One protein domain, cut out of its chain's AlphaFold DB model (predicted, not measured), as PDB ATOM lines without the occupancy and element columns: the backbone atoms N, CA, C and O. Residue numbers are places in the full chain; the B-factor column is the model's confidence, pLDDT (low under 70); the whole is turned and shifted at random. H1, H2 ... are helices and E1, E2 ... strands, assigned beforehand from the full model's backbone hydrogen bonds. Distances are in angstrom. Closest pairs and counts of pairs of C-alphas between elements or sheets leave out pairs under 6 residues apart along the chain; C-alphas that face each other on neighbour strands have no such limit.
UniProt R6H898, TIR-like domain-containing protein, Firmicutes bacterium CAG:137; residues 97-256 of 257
ATOM      1  N   SER A  97      21.103 -63.907  31.687       86.81
ATOM      2  CA  SER A  97      21.278 -62.495  31.320       86.81
ATOM      3  C   SER A  97      21.857 -62.276  29.918       86.81
ATOM      4  O   SER A  97      21.365 -61.410  29.196       86.81
ATOM      5  N   THR A  98      22.810 -63.100  29.470       89.31
ATOM      6  CA  THR A  98      23.344 -63.060  28.095       89.31
ATOM      7  C   THR A  98      22.260 -63.338  27.051       89.31
ATOM      8  O   THR A  98      22.097 -62.580  26.096       89.31
ATOM      9  N   SER A  99      21.475 -64.404  27.238       90.31
ATOM     10  CA  SER A  99      20.391 -64.766  26.314       90.31
ATOM     11  C   SER A  99      19.290 -63.703  26.309       90.31
ATOM     12  O   SER A  99      18.760 -63.364  25.251       90.31
ATOM     13  N   LEU A 100      18.987 -63.129  27.478       94.00
ATOM     14  CA  LEU A 100      18.033 -62.028  27.614       94.00
ATOM     15  C   LEU A 100      18.529 -60.757  26.916       94.00
ATOM     16  O   LEU A 100      17.733 -60.096  26.255       94.00
ATOM     17  N   ALA A 101      19.821 -60.434  27.008       95.25
ATOM     18  CA  ALA A 101      20.424 -59.298  26.310       95.25
ATOM     19  C   ALA A 101      20.392 -59.481  24.788       95.25
ATOM     20  O   ALA A 101      20.019 -58.558  24.069       95.25
ATOM     21  N   ILE A 102      20.713 -60.683  24.291       94.06
ATOM     22  CA  ILE A 102      20.612 -61.015  22.861       94.06
ATOM     23  C   ILE A 102      19.162 -60.872  22.384       94.06
ATOM     24  O   ILE A 102      18.913 -60.257  21.347       94.06
ATOM     25  N   GLY A 103      18.206 -61.420  23.139       94.12
ATOM     26  CA  GLY A 103      16.783 -61.316  22.824       94.12
ATOM     27  C   GLY A 103      16.288 -59.871  22.837       94.12
ATOM     28  O   GLY A 103      15.584 -59.460  21.920       94.12
ATOM     29  N   TYR A 104      16.693 -59.084  23.833       95.44
ATOM     30  CA  TYR A 104      16.377 -57.661  23.923       95.44
ATOM     31  C   TYR A 104      16.934 -56.882  22.727       95.44
ATOM     32  O   TYR A 104      16.193 -56.165  22.060       95.44
ATOM     33  N   PHE A 105      18.210 -57.082  22.389       94.94
ATOM     34  CA  PHE A 105      18.831 -56.429  21.241       94.94
ATOM     35  C   PHE A 105      18.099 -56.761  19.936       94.94
ATOM     36  O   PHE A 105      17.667 -55.852  19.235       94.94
ATOM     37  N   LYS A 106      17.906 -58.051  19.631       92.06
ATOM     38  CA  LYS A 106      17.292 -58.488  18.366       92.06
ATOM     39  C   LYS A 106      15.827 -58.072  18.240       92.06
ATOM     40  O   LYS A 106      15.390 -57.699  17.160       92.06
ATOM     41  N   ASN A 107      15.061 -58.146  19.329       90.06
ATOM     42  CA  ASN A 107      13.613 -57.927  19.278       90.06
ATOM     43  C   ASN A 107      13.197 -56.474  19.529       90.06
ATOM     44  O   ASN A 107      12.081 -56.103  19.166       90.06
ATOM     45  N   PHE A 108      14.046 -55.667  20.162       91.75
ATOM     46  CA  PHE A 108      13.740 -54.273  20.471       91.75
ATOM     47  C   PHE A 108      14.685 -53.323  19.736       91.75
ATOM     48  O   PHE A 108      14.252 -52.671  18.791       91.75
ATOM     49  N   LEU A 109      15.973 -53.290  20.094       92.31
ATOM     50  CA  LEU A 109      16.911 -52.296  19.549       92.31
ATOM     51  C   LEU A 109      17.094 -52.418  18.032       92.31
ATOM     52  O   LEU A 109      16.976 -51.429  17.318       92.31
ATOM     53  N   GLN A 110      17.324 -53.628  17.525       89.19
ATOM     54  CA  GLN A 110      17.499 -53.859  16.092       89.19
ATOM     55  C   GLN A 110      16.212 -53.563  15.310       89.19
ATOM     56  O   GLN A 110      16.262 -53.034  14.206       89.19
ATOM     57  N   ASN A 111      15.043 -53.829  15.896       87.44
ATOM     58  CA  ASN A 111      13.770 -53.457  15.281       87.44
ATOM     59  C   ASN A 111      13.578 -51.934  15.234       87.44
ATOM     60  O   ASN A 111      13.019 -51.426  14.263       87.44
ATOM     61  N   LEU A 112      14.059 -51.200  16.243       89.00
ATOM     62  CA  LEU A 112      14.035 -49.738  16.236       89.00
ATOM     63  C   LEU A 112      14.947 -49.143  15.164       89.00
ATOM     64  O   LEU A 112      14.587 -48.114  14.608       89.00
ATOM     65  N   GLU A 113      16.061 -49.787  14.815       86.75
ATOM     66  CA  GLU A 113      16.970 -49.314  13.759       86.75
ATOM     67  C   GLU A 113      16.230 -49.052  12.440       86.75
ATOM     68  O   GLU A 113      16.298 -47.962  11.866       86.75
ATOM     69  N   TYR A 114      15.463 -50.045  11.989       83.31
ATOM     70  CA  TYR A 114      14.696 -49.961  10.747       83.31
ATOM     71  C   TYR A 114      13.617 -48.881  10.793       83.31
ATOM     72  O   TYR A 114      13.270 -48.308   9.769       83.31
ATOM     73  N   ILE A 115      13.071 -48.607  11.976       88.38
ATOM     74  CA  ILE A 115      12.020 -47.608  12.152       88.38
ATOM     75  C   ILE A 115      12.636 -46.209  12.149       88.38
ATOM     76  O   ILE A 115      12.207 -45.346  11.388       88.38
ATOM     77  N   LEU A 116      13.658 -45.999  12.976       88.75
ATOM     78  CA  LEU A 116      14.281 -44.702  13.234       88.75
ATOM     79  C   LEU A 116      15.000 -44.120  12.015       88.75
ATOM     80  O   LEU A 116      15.027 -42.902  11.846       88.75
ATOM     81  N   THR A 117      15.504 -44.976  11.127       86.19
ATOM     82  CA  THR A 117      16.135 -44.555   9.868       86.19
ATOM     83  C   THR A 117      15.160 -43.927   8.867       86.19
ATOM     84  O   THR A 117      15.594 -43.152   8.017       86.19
ATOM     85  N   SER A 118      13.858 -44.214   8.964       85.50
ATOM     86  CA  SER A 118      12.837 -43.723   8.021       85.50
ATOM     87  C   SER A 118      11.671 -42.986   8.685       85.50
ATOM     88  O   SER A 118      10.625 -42.800   8.059       85.50
ATOM     89  N   ILE A 119      11.795 -42.615   9.961       89.62
ATOM     90  CA  ILE A 119      10.674 -42.053  10.714       89.62
ATOM     91  C   ILE A 119      10.491 -40.557  10.447       89.62
ATOM     92  O   ILE A 119      11.356 -39.740  10.750       89.62
ATOM     93  N   ASP A 120       9.318 -40.200   9.925       90.69
ATOM     94  CA  ASP A 120       8.927 -38.802   9.709       90.69
ATOM     95  C   ASP A 120       7.951 -38.301  10.785       90.69
ATOM     96  O   ASP A 120       7.921 -37.104  11.077       90.69
ATOM     97  N   ALA A 121       7.172 -39.196  11.403       91.50
ATOM     98  CA  ALA A 121       6.175 -38.839  12.407       91.50
ATOM     99  C   ALA A 121       5.975 -39.929  13.472       91.50
ATOM    100  O   ALA A 121       6.169 -41.117  13.207       91.50
ATOM    101  N   ILE A 122       5.555 -39.512  14.668       92.44
ATOM    102  CA  ILE A 122       5.205 -40.387  15.796       92.44
ATOM    103  C   ILE A 122       3.845 -40.018  16.372       92.44
ATOM    104  O   ILE A 122       3.472 -38.846  16.374       92.44
ATOM    105  N   ASP A 123       3.141 -41.006  16.922       91.81
ATOM    106  CA  ASP A 123       1.864 -40.778  17.595       91.81
ATOM    107  C   ASP A 123       2.056 -40.786  19.115       91.81
ATOM    108  O   ASP A 123       2.516 -41.772  19.694       91.81
ATOM    109  N   ILE A 124       1.670 -39.699  19.780       91.25
ATOM    110  CA  ILE A 124       1.736 -39.545  21.238       91.25
ATOM    111  C   ILE A 124       0.334 -39.205  21.729       91.25
ATOM    112  O   ILE A 124      -0.240 -38.194  21.328       91.25
ATOM    113  N   CYS A 125      -0.242 -40.043  22.594       84.75
ATOM    114  CA  CYS A 125      -1.593 -39.832  23.137       84.75
ATOM    115  C   CYS A 125      -2.649 -39.515  22.049       84.75
ATOM    116  O   CYS A 125      -3.487 -38.631  22.230       84.75
ATOM    117  N   GLY A 126      -2.572 -40.187  20.894       84.06
ATOM    118  CA  GLY A 126      -3.499 -39.999  19.770       84.06
ATOM    119  C   GLY A 126      -3.243 -38.772  18.887       84.06
ATOM    120  O   GLY A 126      -4.014 -38.542  17.961       84.06
ATOM    121  N   HIS A 127      -2.180 -38.005  19.141       89.00
ATOM    122  CA  HIS A 127      -1.782 -36.858  18.326       89.00
ATOM    123  C   HIS A 127      -0.493 -37.175  17.567       89.00
ATOM    124  O   HIS A 127       0.452 -37.708  18.149       89.00
ATOM    125  N   THR A 128      -0.452 -36.832  16.283       91.62
ATOM    126  CA  THR A 128       0.710 -37.073  15.423       91.62
ATOM    127  C   THR A 128       1.657 -35.876  15.456       91.62
ATOM    128  O   THR A 128       1.250 -34.739  15.223       91.62
ATOM    129  N   TYR A 129       2.935 -36.142  15.709       91.62
ATOM    130  CA  TYR A 129       4.009 -35.153  15.746       91.62
ATOM    131  C   TYR A 129       5.027 -35.458  14.653       91.62
ATOM    132  O   TYR A 129       5.446 -36.604  14.505       91.62
ATOM    133  N   SER A 130       5.458 -34.434  13.914       91.19
ATOM    134  CA  SER A 130       6.562 -34.562  12.958       91.19
ATOM    135  C   SER A 130       7.892 -34.658  13.704       91.19
ATOM    136  O   SER A 130       8.212 -33.791  14.511       91.19
ATOM    137  N   VAL A 131       8.677 -35.689  13.399       92.75
ATOM    138  CA  VAL A 131      10.032 -35.919  13.939       92.75
ATOM    139  C   VAL A 131      11.101 -35.955  12.849       92.75
ATOM    140  O   VAL A 131      12.257 -36.299  13.100       92.75
ATOM    141  N   LYS A 132      10.714 -35.585  11.627       90.12
ATOM    142  CA  LYS A 132      11.590 -35.545  10.466       90.12
ATOM    143  C   LYS A 132      12.843 -34.715  10.741       90.12
ATOM    144  O   LYS A 132      12.753 -33.555  11.133       90.12
ATOM    145  N   ASN A 133      14.006 -35.312  10.482       88.38
ATOM    146  CA  ASN A 133      15.331 -34.705  10.651       88.38
ATOM    147  C   ASN A 133      15.672 -34.234  12.081       88.38
ATOM    148  O   ASN A 133      16.636 -33.486  12.249       88.38
ATOM    149  N   LEU A 134      14.928 -34.655  13.111       93.06
ATOM    150  CA  LEU A 134      15.306 -34.345  14.490       93.06
ATOM    151  C   LEU A 134      16.508 -35.200  14.923       93.06
ATOM    152  O   LEU A 134      16.569 -36.381  14.572       93.06
ATOM    153  N   PRO A 135      17.446 -34.657  15.724       94.12
ATOM    154  CA  PRO A 135      18.486 -35.459  16.353       94.12
ATOM    155  C   PRO A 135      17.864 -36.556  17.218       94.12
ATOM    156  O   PRO A 135      16.990 -36.282  18.045       94.12
ATOM    157  N   GLN A 136      18.326 -37.789  17.026       94.12
ATOM    158  CA  GLN A 136      17.779 -38.972  17.681       94.12
ATOM    159  C   GLN A 136      18.734 -39.474  18.764       94.12
ATOM    160  O   GLN A 136      19.947 -39.524  18.556       94.12
ATOM    161  N   SER A 137      18.187 -39.881  19.905       95.19
ATOM    162  CA  SER A 137      18.927 -40.602  20.938       95.19
ATOM    163  C   SER A 137      18.060 -41.678  21.578       95.19
ATOM    164  O   SER A 137      16.847 -41.521  21.723       95.19
ATOM    165  N   LEU A 138      18.692 -42.785  21.956       95.75
ATOM    166  CA  LEU A 138      18.055 -43.922  22.602       95.75
ATOM    167  C   LEU A 138      18.772 -44.235  23.915       95.75
ATOM    168  O   LEU A 138      19.973 -44.490  23.937       95.75
ATOM    169  N   GLU A 139      18.040 -44.233  25.021       96.56
ATOM    170  CA  GLU A 139      18.595 -44.526  26.339       96.56
ATOM    171  C   GLU A 139      18.021 -45.816  26.911       96.56
ATOM    172  O   GLU A 139      16.826 -45.927  27.179       96.56
ATOM    173  N   VAL A 140      18.899 -46.789  27.156       97.25
ATOM    174  CA  VAL A 140      18.554 -47.980  27.934       97.25
ATOM    175  C   VAL A 140      18.838 -47.668  29.398       97.25
ATOM    176  O   VAL A 140      19.997 -47.565  29.808       97.25
ATOM    177  N   ILE A 141      17.780 -47.490  30.183       97.44
ATOM    178  CA  ILE A 141      17.860 -47.108  31.590       97.44
ATOM    179  C   ILE A 141      17.911 -48.362  32.459       97.44
ATOM    180  O   ILE A 141      16.977 -49.163  32.485       97.44
ATOM    181  N   ILE A 142      19.002 -48.510  33.205       97.12
ATOM    182  CA  ILE A 142      19.209 -49.588  34.166       97.12
ATOM    183  C   ILE A 142      19.068 -49.021  35.584       97.12
ATOM    184  O   ILE A 142      19.795 -48.088  35.928       97.12
ATOM    185  N   PRO A 143      18.175 -49.563  36.427       96.19
ATOM    186  CA  PRO A 143      18.125 -49.199  37.838       96.19
ATOM    187  C   PRO A 143      19.471 -49.431  38.538       96.19
ATOM    188  O   PRO A 143      20.128 -50.451  38.331       96.19
ATOM    189  N   ASP A 144      19.863 -48.508  39.411       94.38
ATOM    190  CA  ASP A 144      21.058 -48.612  40.263       94.38
ATOM    191  C   ASP A 144      20.926 -49.641  41.403       94.38
ATOM    192  O   ASP A 144      21.886 -49.928  42.124       94.38
ATOM    193  N   THR A 145      19.741 -50.232  41.543       91.94
ATOM    194  CA  THR A 145      19.391 -51.213  42.564       91.94
ATOM    195  C   THR A 145      18.831 -52.494  41.946       91.94
ATOM    196  O   THR A 145      18.131 -52.478  40.933       91.94
ATOM    197  N   VAL A 146      19.102 -53.628  42.593       90.62
ATOM    198  CA  VAL A 146      18.504 -54.942  42.282       90.62
ATOM    199  C   VAL A 146      17.421 -55.333  43.294       90.62
ATOM    200  O   VAL A 146      16.918 -56.455  43.273       90.62
ATOM    201  N   ASP A 147      17.084 -54.402  44.185       84.19
ATOM    202  CA  ASP A 147      16.288 -54.651  45.387       84.19
ATOM    203  C   ASP A 147      14.831 -54.272  45.168       84.19
ATOM    204  O   ASP A 147      13.919 -54.891  45.711       84.19
ATOM    205  N   ALA A 148      14.622 -53.223  44.377       81.50
ATOM    206  CA  ALA A 148      13.301 -52.794  43.979       81.50
ATOM    207  C   ALA A 148      12.713 -53.784  42.969       81.50
ATOM    208  O   ALA A 148      13.419 -54.315  42.109       81.50
ATOM    209  N   ASP A 149      11.394 -53.961  42.995       88.75
ATOM    210  CA  ASP A 149      10.707 -54.523  41.839       88.75
ATOM    211  C   ASP A 149      10.853 -53.550  40.664       88.75
ATOM    212  O   ASP A 149      10.318 -52.440  40.678       88.75
ATOM    213  N   TRP A 150      11.589 -53.974  39.638       92.69
ATOM    214  CA  TRP A 150      11.900 -53.141  38.477       92.69
ATOM    215  C   TRP A 150      10.660 -52.690  37.695       92.69
ATOM    216  O   TRP A 150      10.732 -51.675  37.001       92.69
ATOM    217  N   ALA A 151       9.519 -53.379  37.827       92.56
ATOM    218  CA  ALA A 151       8.267 -52.899  37.244       92.56
ATOM    219  C   ALA A 151       7.736 -51.678  37.999       92.56
ATOM    220  O   ALA A 151       7.492 -50.630  37.398       92.56
ATOM    221  N   SER A 152       7.623 -51.781  39.323       93.25
ATOM    222  CA  SER A 152       7.216 -50.669  40.187       93.25
ATOM    223  C   SER A 152       8.191 -49.483  40.101       93.25
ATOM    224  O   SER A 152       7.773 -48.322  40.024       93.25
ATOM    225  N   TRP A 153       9.494 -49.773  40.031       95.38
ATOM    226  CA  TRP A 153      10.541 -48.776  39.807       95.38
ATOM    227  C   TRP A 153      10.336 -48.054  38.472       95.38
ATOM    228  O   TRP A 153      10.319 -46.826  38.439       95.38
ATOM    229  N   ALA A 154      10.083 -48.789  37.384       94.69
ATOM    230  CA  ALA A 154       9.880 -48.201  36.062       94.69
ATOM    231  C   ALA A 154       8.650 -47.288  36.003       94.69
ATOM    232  O   ALA A 154       8.720 -46.215  35.408       94.69
ATOM    233  N   VAL A 155       7.542 -47.662  36.649       94.81
ATOM    234  CA  VAL A 155       6.353 -46.794  36.761       94.81
ATOM    235  C   VAL A 155       6.700 -45.484  37.472       94.81
ATOM    236  O   VAL A 155       6.318 -44.402  37.018       94.81
ATOM    237  N   SER A 156       7.462 -45.574  38.560       95.62
ATOM    238  CA  SER A 156       7.872 -44.413  39.353       95.62
ATOM    239  C   SER A 156       8.835 -43.509  38.570       95.62
ATOM    240  O   SER A 156       8.659 -42.289  38.558       95.62
ATOM    241  N   TYR A 157       9.772 -44.106  37.826       95.44
ATOM    242  CA  TYR A 157      10.709 -43.401  36.955       95.44
ATOM    243  C   TYR A 157       9.985 -42.660  35.824       95.44
ATOM    244  O   TYR A 157      10.193 -41.461  35.635       95.44
ATOM    245  N   LYS A 158       9.052 -43.336  35.130       94.75
ATOM    246  CA  LYS A 158       8.200 -42.723  34.095       94.75
ATOM    247  C   LYS A 158       7.476 -41.487  34.630       94.75
ATOM    248  O   LYS A 158       7.478 -40.448  33.974       94.75
ATOM    249  N   LYS A 159       6.883 -41.583  35.826       93.81
ATOM    250  CA  LYS A 159       6.144 -40.476  36.449       93.81
ATOM    251  C   LYS A 159       7.059 -39.307  36.811       93.81
ATOM    252  O   LYS A 159       6.721 -38.170  36.496       93.81
ATOM    253  N   LYS A 160       8.204 -39.573  37.448       94.00
ATOM    254  CA  LYS A 160       9.155 -38.531  37.868       94.00
ATOM    255  C   LYS A 160       9.720 -37.756  36.677       94.00
ATOM    256  O   LYS A 160       9.806 -36.534  36.732       94.00
ATOM    257  N   HIS A 161      10.061 -38.463  35.603       92.00
ATOM    258  CA  HIS A 161      10.627 -37.878  34.388       92.00
ATOM    259  C   HIS A 161       9.570 -37.452  33.360       92.00
ATOM    260  O   HIS A 161       9.927 -37.058  32.257       92.00
ATOM    261  N   GLN A 162       8.277 -37.517  33.708       91.06
ATOM    262  CA  GLN A 162       7.154 -37.115  32.850       91.06
ATOM    263  C   GLN A 162       7.162 -37.782  31.462       91.06
ATOM    264  O   GLN A 162       6.678 -37.215  30.480       91.06
ATOM    265  N   LEU A 163       7.682 -39.010  31.388       94.62
ATOM    266  CA  LEU A 163       7.807 -39.752  30.138       94.62
ATOM    267  C   LEU A 163       6.424 -40.087  29.575       94.62
ATOM    268  O   LEU A 163       5.489 -40.413  30.315       94.62
ATOM    269  N   LYS A 164       6.305 -40.035  28.251       94.38
ATOM    270  CA  LYS A 164       5.092 -40.403  27.515       94.38
ATOM    271  C   LYS A 164       5.337 -41.655  26.696       94.38
ATOM    272  O   LYS A 164       6.468 -41.963  26.342       94.38
ATOM    273  N   GLU A 165       4.269 -42.381  26.404       94.38
ATOM    274  CA  GLU A 165       4.334 -43.500  25.471       94.38
ATOM    275  C   GLU A 165       4.101 -42.967  24.059       94.38
ATOM    276  O   GLU A 165       3.105 -42.290  23.793       94.38
ATOM    277  N   ALA A 166       5.055 -43.248  23.178       93.12
ATOM    278  CA  ALA A 166       4.979 -42.937  21.765       93.12
ATOM    279  C   ALA A 166       4.802 -44.235  20.979       93.12
ATOM    280  O   ALA A 166       5.473 -45.238  21.239       93.12
ATOM    281  N   VAL A 167       3.895 -44.212  20.010       92.00
ATOM    282  CA  VAL A 167       3.685 -45.309  19.075       92.00
ATOM    283  C   VAL A 167       4.462 -44.996  17.807       92.00
ATOM    284  O   VAL A 167       4.180 -44.024  17.104       92.00
ATOM    285  N   LEU A 168       5.445 -45.840  17.517       89.25
ATOM    286  CA  LEU A 168       6.190 -45.809  16.272       89.25
ATOM    287  C   LEU A 168       5.516 -46.762  15.288       89.25
ATOM    288  O   LEU A 168       5.450 -47.979  15.508       89.25
ATOM    289  N   ASN A 169       4.990 -46.204  14.202       80.31
ATOM    290  CA  ASN A 169       4.384 -46.986  13.138       80.31
ATOM    291  C   ASN A 169       5.495 -47.548  12.236       80.31
ATOM    292  O   ASN A 169       6.295 -46.797  11.688       80.31
ATOM    293  N   SER A 170       5.536 -48.871  12.077       72.69
ATOM    294  CA  SER A 170       6.378 -49.545  11.081       72.69
ATOM    295  C   SER A 170       5.511 -50.372  10.136       72.69
ATOM    296  O   SER A 170       4.360 -50.676  10.458       72.69
ATOM    297  N   GLN A 171       6.071 -50.772   8.992       68.56
ATOM    298  CA  GLN A 171       5.369 -51.609   8.011       68.56
ATOM    299  C   GLN A 171       4.950 -52.977   8.578       68.56
ATOM    300  O   GLN A 171       3.947 -53.535   8.143       68.56
ATOM    301  N   LEU A 172       5.701 -53.517   9.547       68.06
ATOM    302  CA  LEU A 172       5.484 -54.865  10.087       68.06
ATOM    303  C   LEU A 172       4.691 -54.858  11.397       68.06
ATOM    304  O   LEU A 172       3.811 -55.692  11.602       68.06
ATOM    305  N   ARG A 173       5.027 -53.949  12.319       75.88
ATOM    306  CA  ARG A 173       4.416 -53.892  13.653       75.88
ATOM    307  C   ARG A 173       4.556 -52.512  14.288       75.88
ATOM    308  O   ARG A 173       5.614 -51.893  14.222       75.88
ATOM    309  N   LYS A 174       3.510 -52.066  14.984       84.00
ATOM    310  CA  LYS A 174       3.585 -50.890  15.858       84.00
ATOM    311  C   LYS A 174       4.462 -51.191  17.073       84.00
ATOM    312  O   LYS A 174       4.235 -52.194  17.756       84.00
ATOM    313  N   VAL A 175       5.434 -50.327  17.346       88.62
ATOM    314  CA  VAL A 175       6.309 -50.425  18.521       88.62
ATOM    315  C   VAL A 175       5.959 -49.294  19.474       88.62
ATOM    316  O   VAL A 175       5.880 -48.142  19.063       88.62
ATOM    317  N   VAL A 176       5.725 -49.626  20.742       90.56
ATOM    318  CA  VAL A 176       5.494 -48.631  21.794       90.56
ATOM    319  C   VAL A 176       6.808 -48.410  22.530       90.56
ATOM    320  O   VAL A 176       7.427 -49.375  22.976       90.56
ATOM    321  N   VAL A 177       7.226 -47.153  22.639       92.88
ATOM    322  CA  VAL A 177       8.471 -46.740  23.300       92.88
ATOM    323  C   VAL A 177       8.201 -45.617  24.289       92.88
ATOM    324  O   VAL A 177       7.203 -44.902  24.169       92.88
ATOM    325  N   LEU A 178       9.094 -45.438  25.264       95.62
ATOM    326  CA  LEU A 178       9.050 -44.260  26.124       95.62
ATOM    327  C   LEU A 178       9.737 -43.098  25.423       95.62
ATOM    328  O   LEU A 178      10.766 -43.262  24.776       95.62
ATOM    329  N   LEU A 179       9.154 -41.921  25.581       95.69
ATOM    330  CA  LEU A 179       9.603 -40.676  24.992       95.69
ATOM    331  C   LEU A 179       9.736 -39.626  26.091       95.69
ATOM    332  O   LEU A 179       8.824 -39.435  26.904       95.69
ATOM    333  N   ASP A 180      10.849 -38.905  26.064       95.62
ATOM    334  CA  ASP A 180      11.005 -37.651  26.793       95.62
ATOM    335  C   ASP A 180      10.258 -36.537  26.038       95.62
ATOM    336  O   ASP A 180      10.710 -36.025  25.010       95.62
ATOM    337  N   TYR A 181       9.052 -36.215  26.511       92.06
ATOM    338  CA  TYR A 181       8.161 -35.263  25.842       92.06
ATOM    339  C   TYR A 181       8.709 -33.830  25.855       92.06
ATOM    340  O   TYR A 181       8.496 -33.068  24.908       92.06
ATOM    341  N   ASP A 182       9.445 -33.468  26.906       93.19
ATOM    342  CA  ASP A 182      10.083 -32.161  27.010       93.19
ATOM    343  C   ASP A 182      11.236 -32.044  26.007       93.19
ATOM    344  O   ASP A 182      11.328 -31.030  25.316       93.19
ATOM    345  N   ALA A 183      12.042 -33.098  25.836       93.69
ATOM    346  CA  ALA A 183      13.091 -33.121  24.815       93.69
ATOM    347  C   ALA A 183      12.525 -32.949  23.392       93.69
ATOM    348  O   ALA A 183      13.110 -32.243  22.569       93.69
ATOM    349  N   LEU A 184      11.360 -33.539  23.102       93.12
ATOM    350  CA  LEU A 184      10.710 -33.364  21.803       93.12
ATOM    351  C   LEU A 184      10.195 -31.934  21.607       93.12
ATOM    352  O   LEU A 184      10.447 -31.317  20.575       93.12
ATOM    353  N   THR A 185       9.449 -31.412  22.580       90.94
ATOM    354  CA  THR A 185       8.717 -30.147  22.414       90.94
ATOM    355  C   THR A 185       9.589 -28.911  22.605       90.94
ATOM    356  O   THR A 185       9.427 -27.939  21.868       90.94
ATOM    357  N   LYS A 186      10.522 -28.941  23.562       92.69
ATOM    358  CA  LYS A 186      11.379 -27.801  23.922       92.69
ATOM    359  C   LYS A 186      12.719 -27.855  23.201       92.69
ATOM    360  O   LYS A 186      13.132 -26.856  22.621       92.69
ATOM    361  N   ASP A 187      13.360 -29.023  23.192       93.94
ATOM    362  CA  ASP A 187      14.729 -29.165  22.679       93.94
ATOM    363  C   ASP A 187      14.788 -29.591  21.207       93.94
ATOM    364  O   ASP A 187      15.880 -29.632  20.637       93.94
ATOM    365  N   GLN A 188      13.638 -29.910  20.596       93.81
ATOM    366  CA  GLN A 188      13.533 -30.417  19.223       93.81
ATOM    367  C   GLN A 188      14.417 -31.657  19.000       93.81
ATOM    368  O   GLN A 188      15.135 -31.768  18.008       93.81
ATOM    369  N   LYS A 189      14.391 -32.600  19.950       95.25
ATOM    370  CA  LYS A 189      15.147 -33.862  19.903       95.25
ATOM    371  C   LYS A 189      14.228 -35.055  20.106       95.25
ATOM    372  O   LYS A 189      13.399 -35.070  21.013       95.25
ATOM    373  N   LEU A 190      14.426 -36.103  19.313       95.12
ATOM    374  CA  LEU A 190      13.737 -37.372  19.500       95.12
ATOM    375  C   LEU A 190      14.525 -38.240  20.488       95.12
ATOM    376  O   LEU A 190      15.381 -39.030  20.092       95.12
ATOM    377  N   ARG A 191      14.241 -38.075  21.783       95.94
ATOM    378  CA  ARG A 191      14.868 -38.858  22.854       95.94
ATOM    379  C   ARG A 191      13.948 -39.984  23.311       95.94
ATOM    380  O   ARG A 191      12.955 -39.756  24.004       95.94
ATOM    381  N   LEU A 192      14.306 -41.199  22.920       96.00
ATOM    382  CA  LEU A 192      13.608 -42.426  23.272       96.00
ATOM    383  C   LEU A 192      14.284 -43.114  24.451       96.00
ATOM    384  O   LEU A 192      15.501 -43.049  24.611       96.00
ATOM    385  N   LEU A 193      13.492 -43.791  25.272       96.31
ATOM    386  CA  LEU A 193      13.971 -44.514  26.438       96.31
ATOM    387  C   LEU A 193      13.322 -45.890  26.522       96.31
ATOM    388  O   LEU A 193      12.181 -46.094  26.101       96.31
ATOM    389  N   ASP A 194      14.037 -46.819  27.139       95.69
ATOM    390  CA  ASP A 194      13.482 -48.098  27.553       95.69
ATOM    391  C   ASP A 194      14.131 -48.595  28.848       95.69
ATOM    392  O   ASP A 194      15.294 -48.308  29.132       95.69
ATOM    393  N   ILE A 195      13.361 -49.330  29.650       95.44
ATOM    394  CA  ILE A 195      13.832 -49.962  30.886       95.44
ATOM    395  C   ILE A 195      13.661 -51.472  30.696       95.44
ATOM    396  O   ILE A 195      12.516 -51.938  30.718       95.44
ATOM    397  N   PRO A 196      14.743 -52.259  30.548       94.25
ATOM    398  CA  PRO A 196      14.666 -53.652  30.123       94.25
ATOM    399  C   PRO A 196      14.066 -54.541  31.219       94.25
ATOM    400  O   PRO A 196      14.759 -55.128  32.052       94.25
ATOM    401  N   GLN A 197      12.741 -54.693  31.184       92.25
ATOM    402  CA  GLN A 197      11.983 -55.515  32.135       92.25
ATOM    403  C   GLN A 197      12.320 -57.012  32.037       92.25
ATOM    404  O   GLN A 197      11.986 -57.781  32.939       92.25
ATOM    405  N   THR A 198      13.003 -57.434  30.970       91.19
ATOM    406  CA  THR A 198      13.448 -58.816  30.746       91.19
ATOM    407  C   THR A 198      14.410 -59.307  31.831       91.19
ATOM    408  O   THR A 198      14.389 -60.491  32.161       91.19
ATOM    409  N   LEU A 199      15.186 -58.413  32.457       91.06
ATOM    410  CA  LEU A 199      16.102 -58.751  33.555       91.06
ATOM    411  C   LEU A 199      15.391 -59.295  34.805       91.06
ATOM    412  O   LEU A 199      15.987 -60.053  35.567       91.06
ATOM    413  N   ARG A 200      14.091 -59.020  34.976       90.94
ATOM    414  CA  ARG A 200      13.286 -59.587  36.074       90.94
ATOM    415  C   ARG A 200      13.245 -61.117  36.026       90.94
ATOM    416  O   ARG A 200      13.282 -61.759  37.071       90.94
ATOM    417  N   ALA A 201      13.238 -61.706  34.828       88.25
ATOM    418  CA  ALA A 201      13.292 -63.160  34.663       88.25
ATOM    419  C   ALA A 201      14.642 -63.741  35.121       88.25
ATOM    420  O   ALA A 201      14.694 -64.830  35.686       88.25
ATOM    421  N   SER A 202      15.736 -62.998  34.930       89.81
ATOM    422  CA  SER A 202      17.053 -63.378  35.446       89.81
ATOM    423  C   SER A 202      17.103 -63.312  36.978       89.81
ATOM    424  O   SER A 202      17.644 -64.212  37.615       89.81
ATOM    425  N   PHE A 203      16.458 -62.326  37.603       90.56
ATOM    426  CA  PHE A 203      16.364 -62.274  39.067       90.56
ATOM    427  C   PHE A 203      15.591 -63.461  39.645       90.56
ATOM    428  O   PHE A 203      16.055 -64.064  40.608       90.56
ATOM    429  N   GLN A 204      14.486 -63.856  39.008       87.25
ATOM    430  CA  GLN A 204      13.756 -65.073  39.378       87.25
ATOM    431  C   GLN A 204      14.615 -66.335  39.211       87.25
ATOM    432  O   GLN A 204      14.574 -67.226  40.056       87.25
ATOM    433  N   ALA A 205      15.427 -66.407  38.150       86.12
ATOM    434  CA  ALA A 205      16.378 -67.497  37.950       86.12
ATOM    435  C   ALA A 205      17.387 -67.600  39.102       86.12
ATOM    436  O   ALA A 205      17.649 -68.695  39.599       86.12
ATOM    437  N   VAL A 206      17.935 -66.463  39.540       87.31
ATOM    438  CA  VAL A 206      18.865 -66.396  40.674       87.31
ATOM    439  C   VAL A 206      18.194 -66.876  41.960       87.31
ATOM    440  O   VAL A 206      18.768 -67.714  42.653       87.31
ATOM    441  N   ASP A 207      16.981 -66.400  42.249       87.00
ATOM    442  CA  ASP A 207      16.240 -66.764  43.465       87.00
ATOM    443  C   ASP A 207      15.988 -68.280  43.536       87.00
ATOM    444  O   ASP A 207      16.220 -68.909  44.571       87.00
ATOM    445  N   LEU A 208      15.596 -68.888  42.410       83.50
ATOM    446  CA  LEU A 208      15.357 -70.330  42.312       83.50
ATOM    447  C   LEU A 208      16.633 -71.158  42.468       83.50
ATOM    448  O   LEU A 208      16.603 -72.208  43.103       83.50
ATOM    449  N   VAL A 209      17.753 -70.709  41.895       80.44
ATOM    450  CA  VAL A 209      19.020 -71.449  42.002       80.44
ATOM    451  C   VAL A 209      19.613 -71.350  43.404       80.44
ATOM    452  O   VAL A 209      20.171 -72.328  43.897       80.44
ATOM    453  N   LEU A 210      19.482 -70.197  44.057       82.50
ATOM    454  CA  LEU A 210      19.923 -70.026  45.440       82.50
ATOM    455  C   LEU A 210      18.982 -70.691  46.453       82.50
ATOM    456  O   LEU A 210      19.327 -70.748  47.629       82.50
ATOM    457  N   GLY A 211      17.836 -71.216  46.003       80.44
ATOM    458  CA  GLY A 211      16.891 -71.933  46.853       80.44
ATOM    459  C   GLY A 211      16.325 -71.047  47.954       80.44
ATOM    460  O   GLY A 211      16.220 -71.493  49.090       80.44
ATOM    461  N   ILE A 212      16.019 -69.786  47.635       79.62
ATOM    462  CA  ILE A 212      15.547 -68.824  48.632       79.62
ATOM    463  C   ILE A 212      14.194 -69.268  49.183       79.62
ATOM    464  O   ILE A 212      13.178 -69.228  48.491       79.62
ATOM    465  N   ASP A 213      14.201 -69.654  50.452       78.94
ATOM    466  CA  ASP A 213      13.047 -70.042  51.261       78.94
ATOM    467  C   ASP A 213      12.758 -69.032  52.388       78.94
ATOM    468  O   ASP A 213      11.859 -69.231  53.206       78.94
ATOM    469  N   TYR A 214      13.498 -67.922  52.415       79.50
ATOM    470  CA  TYR A 214      13.404 -66.869  53.416       79.50
ATOM    471  C   TYR A 214      12.988 -65.528  52.802       79.50
ATOM    472  O   TYR A 214      13.252 -65.225  51.640       79.50
ATOM    473  N   ILE A 215      12.378 -64.674  53.626       76.62
ATOM    474  CA  ILE A 215      12.142 -63.269  53.288       76.62
ATOM    475  C   ILE A 215      13.330 -62.459  53.800       76.62
ATOM    476  O   ILE A 215      13.672 -62.523  54.979       76.62
ATOM    477  N   GLY A 216      13.956 -61.681  52.922       80.00
ATOM    478  CA  GLY A 216      15.081 -60.825  53.278       80.00
ATOM    479  C   GLY A 216      16.190 -60.875  52.241       80.00
ATOM    480  O   GLY A 216      15.997 -61.325  51.113       80.00
ATOM    481  N   ARG A 217      17.364 -60.371  52.620       79.12
ATOM    482  CA  ARG A 217      18.500 -60.221  51.712       79.12
ATOM    483  C   ARG A 217      19.764 -60.783  52.316       79.12
ATOM    484  O   ARG A 217      20.013 -60.665  53.513       79.12
ATOM    485  N   THR A 218      20.578 -61.353  51.444       86.06
ATOM    486  CA  THR A 218      21.933 -61.781  51.762       86.06
ATOM    487  C   THR A 218      22.882 -61.138  50.764       86.06
ATOM    488  O   THR A 218      22.531 -60.918  49.605       86.06
ATOM    489  N   ALA A 219      24.112 -60.868  51.198       87.62
ATOM    490  CA  ALA A 219      25.136 -60.308  50.318       87.62
ATOM    491  C   ALA A 219      25.374 -61.186  49.073       87.62
ATOM    492  O   ALA A 219      25.668 -60.671  47.998       87.62
ATOM    493  N   ILE A 220      25.201 -62.507  49.211       85.94
ATOM    494  CA  ILE A 220      25.337 -63.482  48.121       85.94
ATOM    495  C   ILE A 220      24.241 -63.284  47.071       85.94
ATOM    496  O   ILE A 220      24.548 -63.219  45.880       85.94
ATOM    497  N   LEU A 221      22.983 -63.149  47.500       88.88
ATOM    498  CA  LEU A 221      21.860 -62.905  46.600       88.88
ATOM    499  C   LEU A 221      22.048 -61.606  45.809       88.88
ATOM    500  O   LEU A 221      21.954 -61.598  44.579       88.88
ATOM    501  N   ASP A 222      22.361 -60.517  46.507       90.88
ATOM    502  CA  ASP A 222      22.544 -59.212  45.875       90.88
ATOM    503  C   ASP A 222      23.717 -59.227  44.892       90.88
ATOM    504  O   ASP A 222      23.622 -58.682  43.791       90.88
ATOM    505  N   ALA A 223      24.824 -59.874  45.265       89.25
ATOM    506  CA  ALA A 223      25.977 -60.038  44.390       89.25
ATOM    507  C   ALA A 223      25.625 -60.852  43.136       89.25
ATOM    508  O   ALA A 223      26.044 -60.484  42.038       89.25
ATOM    509  N   ALA A 224      24.824 -61.914  43.268       89.56
ATOM    510  CA  ALA A 224      24.376 -62.723  42.139       89.56
ATOM    511  C   ALA A 224      23.475 -61.925  41.180       89.56
ATOM    512  O   ALA A 224      23.724 -61.920  39.973       89.56
ATOM    513  N   LYS A 225      22.493 -61.175  41.698       92.31
ATOM    514  CA  LYS A 225      21.628 -60.304  40.879       92.31
ATOM    515  C   LYS A 225      22.416 -59.179  40.204       92.31
ATOM    516  O   LYS A 225      22.242 -58.936  39.012       92.31
ATOM    517  N   LYS A 226      23.350 -58.535  40.912       93.25
ATOM    518  CA  LYS A 226      24.247 -57.516  40.327       93.25
ATOM    519  C   LYS A 226      25.134 -58.093  39.228       93.25
ATOM    520  O   LYS A 226      25.323 -57.453  38.196       93.25
ATOM    521  N   LYS A 227      25.654 -59.310  39.415       90.75
ATOM    522  CA  LYS A 227      26.426 -60.012  38.383       90.75
ATOM    523  C   LYS A 227      25.596 -60.222  37.116       90.75
ATOM    524  O   LYS A 227      26.113 -60.002  36.026       90.75
ATOM    525  N   GLU A 228      24.318 -60.568  37.251       93.25
ATOM    526  CA  GLU A 228      23.408 -60.702  36.111       93.25
ATOM    527  C   GLU A 228      23.155 -59.383  35.377       93.25
ATOM    528  O   GLU A 228      23.210 -59.352  34.148       93.25
ATOM    529  N   VAL A 229      22.957 -58.280  36.104       95.31
ATOM    530  CA  VAL A 229      22.847 -56.947  35.490       95.31
ATOM    531  C   VAL A 229      24.125 -56.591  34.726       95.31
ATOM    532  O   VAL A 229      24.062 -56.169  33.572       95.31
ATOM    533  N   ASN A 230      25.298 -56.816  35.324       94.31
ATOM    534  CA  ASN A 230      26.582 -56.518  34.688       94.31
ATOM    535  C   ASN A 230      26.807 -57.351  33.418       94.31
ATOM    536  O   ASN A 230      27.218 -56.812  32.389       94.31
ATOM    537  N   ASN A 231      26.502 -58.648  33.467       92.44
ATOM    538  CA  ASN A 231      26.593 -59.541  32.312       92.44
ATOM    539  C   ASN A 231      25.646 -59.114  31.183       92.44
ATOM    540  O   ASN A 231      26.042 -59.112  30.013       92.44
ATOM    541  N   PHE A 232      24.420 -58.705  31.524       95.50
ATOM    542  CA  PHE A 232      23.464 -58.157  30.566       95.50
ATOM    543  C   PHE A 232      24.008 -56.896  29.892       95.50
ATOM    544  O   PHE A 232      24.049 -56.839  28.666       95.50
ATOM    545  N   ILE A 233      24.478 -55.917  30.674       96.62
ATOM    546  CA  ILE A 233      25.034 -54.655  30.160       96.62
ATOM    547  C   ILE A 233      26.230 -54.924  29.244       96.62
ATOM    548  O   ILE A 233      26.314 -54.354  28.157       96.62
ATOM    549  N   LEU A 234      27.154 -55.795  29.660       95.25
ATOM    550  CA  LEU A 234      28.340 -56.129  28.872       95.25
ATOM    551  C   LEU A 234      27.959 -56.776  27.536       95.25
ATOM    552  O   LEU A 234      28.451 -56.365  26.484       95.25
ATOM    553  N   THR A 235      27.053 -57.753  27.575       94.88
ATOM    554  CA  THR A 235      26.551 -58.423  26.370       94.88
ATOM    555  C   THR A 235      25.860 -57.423  25.450       94.88
ATOM    556  O   THR A 235      26.174 -57.361  24.263       94.88
ATOM    557  N   LEU A 236      24.964 -56.599  25.995       96.19
ATOM    558  CA  LEU A 236      24.207 -55.618  25.230       96.19
ATOM    559  C   LEU A 236      25.122 -54.575  24.580       96.19
ATOM    560  O   LEU A 236      24.959 -54.289  23.400       96.19
ATOM    561  N   ASN A 237      26.128 -54.072  25.299       95.44
ATOM    562  CA  ASN A 237      27.127 -53.156  24.746       95.44
ATOM    563  C   ASN A 237      27.893 -53.770  23.569       95.44
ATOM    564  O   ASN A 237      28.122 -53.095  22.567       95.44
ATOM    565  N   ASN A 238      28.286 -55.043  23.666       94.44
ATOM    566  CA  ASN A 238      28.964 -55.728  22.564       94.44
ATOM    567  C   ASN A 238      28.047 -55.877  21.341       94.44
ATOM    568  O   ASN A 238      28.494 -55.667  20.216       94.44
ATOM    569  N   MET A 239      26.765 -56.178  21.561       94.31
ATOM    570  CA  MET A 239      25.770 -56.265  20.489       94.31
ATOM    571  C   MET A 239      25.507 -54.895  19.850       94.31
ATOM    572  O   MET A 239      25.520 -54.788  18.629       94.31
ATOM    573  N   ILE A 240      25.350 -53.832  20.646       94.88
ATOM    574  CA  ILE A 240      25.158 -52.456  20.159       94.88
ATOM    575  C   ILE A 240      26.307 -52.042  19.239       94.88
ATOM    576  O   ILE A 240      26.053 -51.590  18.129       94.88
ATOM    577  N   LYS A 241      27.559 -52.287  19.645       92.50
ATOM    578  CA  LYS A 241      28.753 -51.978  18.836       92.50
ATOM    579  C   LYS A 241      28.788 -52.689  17.481       92.50
ATOM    580  O   LYS A 241      29.471 -52.220  16.579       92.50
ATOM    581  N   SER A 242      28.088 -53.815  17.335       87.69
ATOM    582  CA  SER A 242      28.028 -54.543  16.062       87.69
ATOM    583  C   SER A 242      27.116 -53.883  15.017       87.69
ATOM    584  O   SER A 242      27.168 -54.265  13.851       87.69
ATOM    585  N   CYS A 243      26.315 -52.883  15.406       86.62
ATOM    586  CA  CYS A 243      25.404 -52.157  14.526       86.62
ATOM    587  C   CYS A 243      25.753 -50.658  14.474       86.62
ATOM    588  O   CYS A 243      25.690 -49.959  15.484       86.62
ATOM    589  N   ALA A 244      26.083 -50.144  13.285       85.44
ATOM    590  CA  ALA A 244      26.584 -48.781  13.112       85.44
ATOM    591  C   ALA A 244      25.578 -47.689  13.527       85.44
ATOM    592  O   ALA A 244      25.961 -46.755  14.231       85.44
ATOM    593  N   HIS A 245      24.305 -47.798  13.123       87.38
ATOM    594  CA  HIS A 245      23.293 -46.783  13.444       87.38
ATOM    595  C   HIS A 245      22.873 -46.848  14.916       87.38
ATOM    596  O   HIS A 245      22.919 -45.842  15.617       87.38
ATOM    597  N   ILE A 246      22.544 -48.038  15.430       91.69
ATOM    598  CA  ILE A 246      22.175 -48.203  16.844       91.69
ATOM    599  C   ILE A 246      23.320 -47.780  17.766       91.69
ATOM    600  O   ILE A 246      23.067 -47.115  18.770       91.69
ATOM    601  N   SER A 247      24.573 -48.090  17.420       93.19
ATOM    602  CA  SER A 247      25.731 -47.678  18.214       93.19
ATOM    603  C   SER A 247      25.937 -46.168  18.279       93.19
ATOM    604  O   SER A 247      26.546 -45.713  19.246       93.19
ATOM    605  N   SER A 248      25.499 -45.391  17.284       92.75
ATOM    606  CA  SER A 248      25.705 -43.937  17.289       92.75
ATOM    607  C   SER A 248      24.657 -43.189  18.112       92.75
ATOM    608  O   SER A 248      24.946 -42.103  18.611       92.75
ATOM    609  N   ILE A 249      23.470 -43.775  18.291       93.62
ATOM    610  CA  ILE A 249      22.350 -43.135  18.997       93.62
ATOM    611  C   ILE A 249      22.080 -43.724  20.384       93.62
ATOM    612  O   ILE A 249      21.400 -43.083  21.186       93.62
ATOM    613  N   THR A 250      22.574 -44.931  20.683       96.44
ATOM    614  CA  THR A 250      22.208 -45.660  21.906       96.44
ATOM    615  C   THR A 250      23.220 -45.471  23.024       96.44
ATOM    616  O   THR A 250      24.412 -45.701  22.846       96.44
ATOM    617  N   THR A 251      22.736 -45.142  24.221       96.19
ATOM    618  CA  THR A 251      23.533 -45.111  25.453       96.19
ATOM    619  C   THR A 251      22.861 -45.944  26.542       96.19
ATOM    620  O   THR A 251      21.655 -45.851  26.754       96.19
ATOM    621  N   ILE A 252      23.641 -46.751  27.263       97.25
ATOM    622  CA  ILE A 252      23.165 -47.433  28.472       97.25
ATOM    623  C   ILE A 252      23.480 -46.542  29.672       97.25
ATOM    624  O   ILE A 252      24.637 -46.177  29.884       97.25
ATOM    625  N   ARG A 253      22.465 -46.210  30.470       96.38
ATOM    626  CA  ARG A 253      22.607 -45.335  31.635       96.38
ATOM    627  C   ARG A 253      22.112 -46.031  32.892       96.38
ATOM    628  O   ARG A 253      20.975 -46.484  32.946       96.38
ATOM    629  N   ILE A 254      22.953 -46.047  33.923       96.00
ATOM    630  CA  ILE A 254      22.531 -46.433  35.270       96.00
ATOM    631  C   ILE A 254      21.868 -45.217  35.924       96.00
ATOM    632  O   ILE A 254      22.426 -44.118  35.883       96.00
ATOM    633  N   SER A 255      20.679 -45.394  36.495       94.50
ATOM    634  CA  SER A 255      19.929 -44.311  37.131       94.50
ATOM    635  C   SER A 255      19.343 -44.743  38.463       94.50
ATOM    636  O   SER A 255      18.840 -45.857  38.601       94.50
ATOM    637  N   SER A 256      19.350 -43.812  39.411       91.12
ATOM    638  CA  SER A 256      18.511 -43.868  40.600       91.12
ATOM    639  C   SER A 256      17.101 -43.375  40.282       91.12
ATOM    640  O   SER A 256      16.865 -42.771  39.224       91.12
TER     641      SER A 256
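AT A GLANCE: This is residues 97 to 256 of the 257 residues of the protein "TIR-like domain-containing protein" of Firmicutes bacterium CAG:137 (UniProt R6H898). A strongly twisted sheet of seven strands has two long helices, H1 and H5, on one face and the small H3 on the opposite face. H4 folds back on H5, and this helical hairpin extends past the sheet at one end of the longest axis, while the hairpin E1 and E2 lies at the other end. The printed part has 160 residues with six named helices and seven named strands, in the order H1 E1 E2 E3 H2 E4 E5 H3 E6 H4 H5 H6 E7. The sheet is mixed, in the order E2 E1 E4 E5 E6 E3 E7, and the class is mixed, helices and strands. The whole is compact, with a radius of gyration of the C-alphas of 17.0 A, and elongated, spanning 52 by 33 by 25 A.

HOW THE PARTS SIT: H1, residues 97 to 116, and H5, residues 219 to 241, are the hubs, touching three helices each. H1 touches H5 with residues 97 to 105 alone, the closest C-alphas being those of Ser 97 and Phe 232, 4.9 A apart; they run the same way at a steep tilt of 37 degrees, only just past shallow. H4, residues 199 to 209, touches H5, closest at the C-alphas of Phe 203 and Lys 225, 5.9 A, opposite ways at a steep tilt of 40 degrees. H1, H4 and H5 are an up and down bundle, three helices each running against the one before it. In the sheet, E1, residues 121 to 124, and E2, residues 127 to 130, are an antiparallel hairpin, with N 124 and O 127 2.8 A apart. E4, residues 164 to 168, is antiparallel to E1, with N 167 and O 123 at 2.8 A, and forms a hairpin with E5, residues 175 to 179, with N 168 and O 175 at 2.8 A. E6, residues 190 to 194, is antiparallel to E5, with N 193 and O 178 at 2.8 A, and parallel to E3, residues 136 to 143, with N 139 and O 192 at 2.8 A. E7, residues 250 to 255, is an edge strand parallel to E3, with N 142 and O 253 at 2.8 A. E3, H2, residues 150 to 160, and E4 are a split strand-helix-strand unit, two strands running the same way with E5 and E6 between them, and its crossover is right-handed. H1 and H5 on one face make two layers with the sheet; H5 lies over E3 and E7 at a height over the sheet of 11.0 A. H6, residues 244 to 249, is on the same face and touches H1, closest at the C-alphas of Glu 113 and Ile 246, 6.2 A, about perpendicular at 88 degrees. H3, residues 181 to 185, is on the opposite face from H1, at a height of 7.5 A. Every O i to N i+4 pair is within hydrogen-bond range in H2, H3, H4, H5 and H6, and 12 of 16 are in H1.

IN THESE COORDINATES: H1 begins at C-alpha 97, (21.278, -62.495, 31.320), and measures 26.3 A from first to last C-alpha. E3 measures 22.6 A, H2 14.9 A and H4 15.5 A. H5, the longest helix, measures 32.8 A, from C-alpha 219 at (25.136, -60.308, 50.318). E7 measures 15.5 A and ends at C-alpha 255, (19.929, -44.311, 37.131).

THE WHOLE: The two C-alphas farthest apart are those of Asn 133 and Asp 213, 53.9 A. The printed part has no cut, and no link is long. The mean pLDDT of the printed part is 90.7, and residues 171 to 172 are under 70.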